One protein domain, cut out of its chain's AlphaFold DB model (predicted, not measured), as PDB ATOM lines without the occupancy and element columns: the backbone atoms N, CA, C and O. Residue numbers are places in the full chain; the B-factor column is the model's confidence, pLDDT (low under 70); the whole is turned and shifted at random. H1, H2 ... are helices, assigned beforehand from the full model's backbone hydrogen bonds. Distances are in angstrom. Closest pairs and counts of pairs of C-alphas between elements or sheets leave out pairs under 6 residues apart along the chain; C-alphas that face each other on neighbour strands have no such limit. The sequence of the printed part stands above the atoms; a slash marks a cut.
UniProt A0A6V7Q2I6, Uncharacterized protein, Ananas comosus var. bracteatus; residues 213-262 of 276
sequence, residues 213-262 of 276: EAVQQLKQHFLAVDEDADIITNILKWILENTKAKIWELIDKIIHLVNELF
ATOM      1  N   GLU A 213     214.013 342.730 314.526       88.69
ATOM      2  CA  GLU A 213     212.618 343.119 314.781       88.69
ATOM      3  C   GLU A 213     211.916 343.716 313.553       88.69
ATOM      4  O   GLU A 213     210.762 343.383 313.292       88.69
ATOM      5  N   ALA A 214     212.600 344.535 312.747       84.38
ATOM      6  CA  ALA A 214     212.005 345.121 311.545       84.38
ATOM      7  C   ALA A 214     211.745 344.062 310.457       84.38
ATOM      8  O   ALA A 214     210.743 344.143 309.749       84.38
ATOM      9  N   VAL A 215     212.596 343.033 310.355       83.56
ATOM     10  CA  VAL A 215     212.385 341.883 309.453       83.56
ATOM     11  C   VAL A 215     211.236 340.999 309.952       83.56
ATOM     12  O   VAL A 215     210.445 340.508 309.147       83.56
ATOM     13  N   GLN A 216     211.090 340.831 311.269       85.00
ATOM     14  CA  GLN A 216     209.966 340.099 311.863       85.00
ATOM     15  C   GLN A 216     208.635 340.831 311.668       85.00
ATOM     16  O   GLN A 216     207.679 340.218 311.198       85.00
ATOM     17  N   GLN A 217     208.588 342.141 311.932       82.12
ATOM     18  CA  GLN A 217     207.429 342.994 311.642       82.12
ATOM     19  C   GLN A 217     207.072 342.945 310.152       82.12
ATOM     20  O   GLN A 217     205.904 342.779 309.806       82.12
ATOM     21  N   LEU A 218     208.070 343.011 309.262       80.62
ATOM     22  CA  LEU A 218     207.861 342.875 307.822       80.62
ATOM     23  C   LEU A 218     207.229 341.518 307.475       80.62
ATOM     24  O   LEU A 218     206.210 341.496 306.798       80.62
ATOM     25  N   LYS A 219     207.749 340.391 307.984       78.12
ATOM     26  CA  LYS A 219     207.123 339.070 307.769       78.12
ATOM     27  C   LYS A 219     205.701 339.010 308.338       78.12
ATOM     28  O   LYS A 219     204.803 338.517 307.660       78.12
ATOM     29  N   GLN A 220     205.468 339.557 309.530       76.50
ATOM     30  CA  GLN A 220     204.144 339.595 310.152       76.50
ATOM     31  C   GLN A 220     203.132 340.387 309.311       76.50
ATOM     32  O   GLN A 220     202.009 339.931 309.141       76.50
ATOM     33  N   HIS A 221     203.520 341.517 308.712       69.31
ATOM     34  CA  HIS A 221     202.625 342.331 307.878       69.31
ATOM     35  C   HIS A 221     202.128 341.653 306.591       69.31
ATOM     36  O   HIS A 221     201.132 342.111 306.032       69.31
ATOM     37  N   PHE A 222     202.791 340.589 306.132       64.19
ATOM     38  CA  PHE A 222     202.372 339.807 304.963       64.19
ATOM     39  C   PHE A 222     201.696 338.487 305.364       64.19
ATOM     40  O   PHE A 222     200.767 338.064 304.690       64.19
ATOM     41  N   LEU A 223     202.124 337.850 306.465       64.19
ATOM     42  CA  LEU A 223     201.516 336.608 306.968       64.19
ATOM     43  C   LEU A 223     200.223 336.839 307.775       64.19
ATOM     44  O   LEU A 223     199.455 335.901 307.958       64.19
ATOM     45  N   ALA A 224     199.969 338.051 308.276       57.94
ATOM     46  CA  ALA A 224     198.776 338.376 309.071       57.94
ATOM     47  C   ALA A 224     197.522 338.691 308.229       57.94
ATOM     48  O   ALA A 224     196.598 339.336 308.728       57.94
ATOM     49  N   VAL A 225     197.501 338.294 306.956       50.75
ATOM     50  CA  VAL A 225     196.365 338.489 306.057       50.75
ATOM     51  C   VAL A 225     196.087 337.175 305.337       50.75
ATOM     52  O   VAL A 225     196.859 336.755 304.476       50.75
ATOM     53  N   ASP A 226     194.989 336.540 305.745       51.69
ATOM     54  CA  ASP A 226     194.314 335.499 304.966       51.69
ATOM     55  C   ASP A 226     193.809 336.097 303.634       51.69
ATOM     56  O   ASP A 226     193.883 337.311 303.436       51.69
ATOM     57  N   GLU A 227     193.373 335.262 302.698       58.66
ATOM     58  CA  GLU A 227     193.353 335.590 301.262       58.66
ATOM     59  C   GLU A 227     192.634 336.906 300.832       58.66
ATOM     60  O   GLU A 227     191.771 337.456 301.514       58.66
ATOM     61  N   ASP A 228     193.004 337.386 299.634       55.94
ATOM     62  CA  ASP A 228     192.383 338.470 298.838       55.94
ATOM     63  C   ASP A 228     192.775 339.948 299.088       55.94
ATOM     64  O   ASP A 228     192.298 340.830 298.370       55.94
ATOM     65  N   ALA A 229     193.733 340.262 299.972       56.97
ATOM     66  CA  ALA A 229     194.374 341.592 299.977       56.97
ATOM     67  C   ALA A 229     195.712 341.601 299.214       56.97
ATOM     68  O   ALA A 229     196.663 340.918 299.596       56.97
ATOM     69  N   ASP A 230     195.812 342.432 298.172       71.12
ATOM     70  CA  ASP A 230     197.013 342.563 297.336       71.12
ATOM     71  C   ASP A 230     198.286 342.860 298.161       71.12
ATOM     72  O   ASP A 230     198.368 343.820 298.937       71.12
ATOM     73  N   ILE A 231     199.311 342.036 297.930       70.00
ATOM     74  CA  ILE A 231     200.655 342.110 298.515       70.00
ATOM     75  C   ILE A 231     201.240 343.523 298.370       70.00
ATOM     76  O   ILE A 231     201.821 344.063 299.316       70.00
ATOM     77  N   ILE A 232     201.047 344.155 297.208       71.00
ATOM     78  CA  ILE A 232     201.539 345.506 296.913       71.00
ATOM     79  C   ILE A 232     200.834 346.534 297.809       71.00
ATOM     80  O   ILE A 232     201.479 347.438 298.343       71.00
ATOM     81  N   THR A 233     199.536 346.362 298.060       75.25
ATOM     82  CA  THR A 233     198.765 347.218 298.974       75.25
ATOM     83  C   THR A 233     199.235 347.068 300.426       75.25
ATOM     84  O   THR A 233     199.346 348.069 301.139       75.25
ATOM     85  N   ASN A 234     199.607 345.863 300.873       73.75
ATOM     86  CA  ASN A 234     200.196 345.666 302.205       73.75
ATOM     87  C   ASN A 234     201.598 346.296 302.337       73.75
ATOM     88  O   ASN A 234     201.874 346.933 303.357       73.75
ATOM     89  N   ILE A 235     202.439 346.225 301.296       77.44
ATOM     90  CA  ILE A 235     203.725 346.949 301.233       77.44
ATOM     91  C   ILE A 235     203.502 348.464 301.331       77.44
ATOM     92  O   ILE A 235     204.119 349.130 302.164       77.44
ATOM     93  N   LEU A 236     202.598 349.014 300.514       77.19
ATOM     94  CA  LEU A 236     202.286 350.444 300.503       77.19
ATOM     95  C   LEU A 236     201.748 350.919 301.860       77.19
ATOM     96  O   LEU A 236     202.159 351.976 302.337       77.19
ATOM     97  N   LYS A 237     200.906 350.118 302.526       81.81
ATOM     98  CA  LYS A 237     200.411 350.383 303.887       81.81
ATOM     99  C   LYS A 237     201.547 350.433 304.915       81.81
ATOM    100  O   LYS A 237     201.586 351.357 305.723       81.81
ATOM    101  N   TRP A 238     202.501 349.498 304.867       81.56
ATOM    102  CA  TRP A 238     203.667 349.506 305.764       81.56
ATOM    103  C   TRP A 238     204.578 350.721 305.526       81.56
ATOM    104  O   TRP A 238     204.990 351.377 306.485       81.56
ATOM    105  N   ILE A 239     204.842 351.078 304.262       84.88
ATOM    106  CA  ILE A 239     205.605 352.288 303.903       84.88
ATOM    107  C   ILE A 239     204.884 353.551 304.400       84.88
ATOM    108  O   ILE A 239     205.522 354.448 304.957       84.88
ATOM    109  N   LEU A 240     203.560 353.623 304.234       80.38
ATOM    110  CA  LEU A 240     202.745 354.757 304.668       80.38
ATOM    111  C   LEU A 240     202.759 354.929 306.192       80.38
ATOM    112  O   LEU A 240     203.002 356.038 306.660       80.38
ATOM    113  N   GLU A 241     202.582 353.859 306.970       80.38
ATOM    114  CA  GLU A 241     202.624 353.924 308.439       80.38
ATOM    115  C   GLU A 241     204.028 354.286 308.970       80.38
ATOM    116  O   GLU A 241     204.155 355.138 309.852       80.38
ATOM    117  N   ASN A 242     205.104 353.768 308.360       82.56
ATOM    118  CA  ASN A 242     206.479 354.197 308.668       82.56
ATOM    119  C   ASN A 242     206.727 355.680 308.335       82.56
ATOM    120  O   ASN A 242     207.460 356.376 309.041       82.56
ATOM    121  N   THR A 243     206.121 356.179 307.257       83.62
ATOM    122  CA  THR A 243     206.243 357.584 306.836       83.62
ATOM    123  C   THR A 243     205.451 358.501 307.771       83.62
ATOM    124  O   THR A 243     205.960 359.529 308.213       83.62
ATOM    125  N   LYS A 244     204.239 358.086 308.149       77.50
ATOM    126  CA  LYS A 244     203.355 358.734 309.127       77.50
ATOM    127  C   LYS A 244     204.010 358.863 310.502       77.50
ATOM    128  O   LYS A 244     203.930 359.939 311.082       77.50
ATOM    129  N   ALA A 245     204.730 357.844 310.980       83.31
ATOM    130  CA  ALA A 245     205.502 357.933 312.224       83.31
ATOM    131  C   ALA A 245     206.544 359.072 312.189       83.31
ATOM    132  O   ALA A 245     206.619 359.871 313.121       83.31
ATOM    133  N   LYS A 246     207.287 359.218 311.081       82.12
ATOM    134  CA  LYS A 246     208.269 360.308 310.900       82.12
ATOM    135  C   LYS A 246     207.624 361.681 310.703       82.12
ATOM    136  O   LYS A 246     208.179 362.687 311.137       82.12
ATOM    137  N   ILE A 247     206.455 361.737 310.064       82.75
ATOM    138  CA  ILE A 247     205.652 362.964 309.968       82.75
ATOM    139  C   ILE A 247     205.167 363.385 311.362       82.75
ATOM    140  O   ILE A 247     205.209 364.571 311.676       82.75
ATOM    141  N   TRP A 248     204.776 362.438 312.217       92.44
ATOM    142  CA  TRP A 248     204.366 362.734 313.590       92.44
ATOM    143  C   TRP A 248     205.536 363.243 314.443       92.44
ATOM    144  O   TRP A 248     205.425 364.296 315.059       92.44
ATOM    145  N   GLU A 249     206.702 362.597 314.352       91.25
ATOM    146  CA  GLU A 249     207.950 363.058 314.984       91.25
ATOM    147  C   GLU A 249     208.346 364.488 314.549       91.25
ATOM    148  O   GLU A 249     208.897 365.264 315.333       91.25
ATOM    149  N   LEU A 250     208.065 364.862 313.294       86.56
ATOM    150  CA  LEU A 250     208.264 366.221 312.786       86.56
ATOM    151  C   LEU A 250     207.217 367.206 313.334       86.56
ATOM    152  O   LEU A 250     207.573 368.328 313.693       86.56
ATOM    153  N   ILE A 251     205.949 366.795 313.424       89.62
ATOM    154  CA  ILE A 251     204.857 367.600 313.990       89.62
ATOM    155  C   ILE A 251     205.115 367.891 315.473       89.62
ATOM    156  O   ILE A 251     205.045 369.053 315.866       89.62
ATOM    157  N   ASP A 252     205.513 366.897 316.271       92.69
ATOM    158  CA  ASP A 252     205.850 367.081 317.689       92.69
ATOM    159  C   ASP A 252     207.012 368.077 317.875       92.69
ATOM    160  O   ASP A 252     206.953 368.958 318.736       92.69
ATOM    161  N   LYS A 253     208.039 368.021 317.013       90.88
ATOM    162  CA  LYS A 253     209.150 368.996 317.012       90.88
ATOM    163  C   LYS A 253     208.698 370.406 316.630       90.88
ATOM    164  O   LYS A 253     209.158 371.370 317.239       90.88
ATOM    165  N   ILE A 254     207.794 370.546 315.659       89.62
ATOM    166  CA  ILE A 254     207.220 371.846 315.281       89.62
ATOM    167  C   ILE A 254     206.364 372.405 316.425       89.62
ATOM    168  O   ILE A 254     206.515 373.573 316.773       89.62
ATOM    169  N   ILE A 255     205.522 371.580 317.056       92.31
ATOM    170  CA  ILE A 255     204.713 371.962 318.223       92.31
ATOM    171  C   ILE A 255     205.617 372.402 319.382       92.31
ATOM    172  O   ILE A 255     205.356 373.432 319.998       92.31
ATOM    173  N   HIS A 256     206.708 371.680 319.651       90.56
ATOM    174  CA  HIS A 256     207.682 372.055 320.674       90.56
ATOM    175  C   HIS A 256     208.331 373.421 320.386       90.56
ATOM    176  O   HIS A 256     208.278 374.300 321.245       90.56
ATOM    177  N   LEU A 257     208.839 373.646 319.168       89.00
ATOM    178  CA  LEU A 257     209.441 374.927 318.766       89.00
ATOM    179  C   LEU A 257     208.440 376.095 318.800       89.00
ATOM    180  O   LEU A 257     208.785 377.190 319.238       89.00
ATOM    181  N   VAL A 258     207.191 375.874 318.377       86.12
ATOM    182  CA  VAL A 258     206.109 376.869 318.480       86.12
ATOM    183  C   VAL A 258     205.788 377.169 319.947       86.12
ATOM    184  O   VAL A 258     205.606 378.333 320.307       86.12
ATOM    185  N   ASN A 259     205.775 376.157 320.814       84.94
ATOM    186  CA  ASN A 259     205.552 376.357 322.242       84.94
ATOM    187  C   ASN A 259     206.681 377.178 322.888       84.94
ATOM    188  O   ASN A 259     206.390 378.124 323.622       84.94
ATOM    189  N   GLU A 260     207.948 376.901 322.568       84.88
ATOM    190  CA  GLU A 260     209.069 377.724 323.042       84.88
ATOM    191  C   GLU A 260     208.987 379.167 322.516       84.88
ATOM    192  O   GLU A 260     209.048 380.108 323.306       84.88
ATOM    193  N   LEU A 261     208.765 379.362 321.210       77.81
ATOM    194  CA  LEU A 261     208.713 380.693 320.590       77.81
ATOM    195  C   LEU A 261     207.569 381.573 321.118       77.81
ATOM    196  O   LEU A 261     207.776 382.762 321.357       77.81
ATOM    197  N   PHE A 262     206.366 381.018 321.300       76.12
ATOM    198  CA  PHE A 262     205.168 381.813 321.604       76.12
ATOM    199  C   PHE A 262     204.774 381.847 323.089       76.12
ATOM    200  O   PHE A 262     204.077 382.780 323.498       76.12
TER     201      PHE A 262
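What this domain is: This is residues 213 to 262 of the 276 residues of an uncharacterized protein of Ananas comosus var. bracteatus (UniProt A0A6V7Q2I6). A short helix, H1, and a long helix, H2, meet near their ends as a V with very unequal arms; the long arm, residues 239 to 262 of H2, stands free and makes most of the length. The printed part has 50 residues with two named helices, H1 then H2, and no named strand: all helix. It is extended, with a radius of gyration of the C-alphas of 16.2 A, a rod spanning 52 by 22 by 12 A.

Where its parts are: H1, residues 213 to 223, begins at C-alpha 213 (212.618, 343.119, 314.781). H2, residues 231 to 262, is 46.1 A long from first to last C-alpha and ends at C-alpha 262 (205.168, 381.813, 321.604).

How they stand to each other: H2 touches H1 with residues 231 to 238 alone; the closest C-alphas of the two helices, those of Phe 222 and Asn 234, are 6.8 A apart. They run opposite ways at a steep tilt of 47 degrees. O i to N i+4 pairs are within hydrogen-bond range in 6 of 7 cases in H1 and 27 of 28 in H2.

The domain as a whole: The C-alphas farthest apart, of Glu 227 and Phe 262, are 51.9 A apart. The printed part has no cut, and the link from H1 to H2, 7 residues, is short. The model's pLDDT is under 70 at residues 221 to 229.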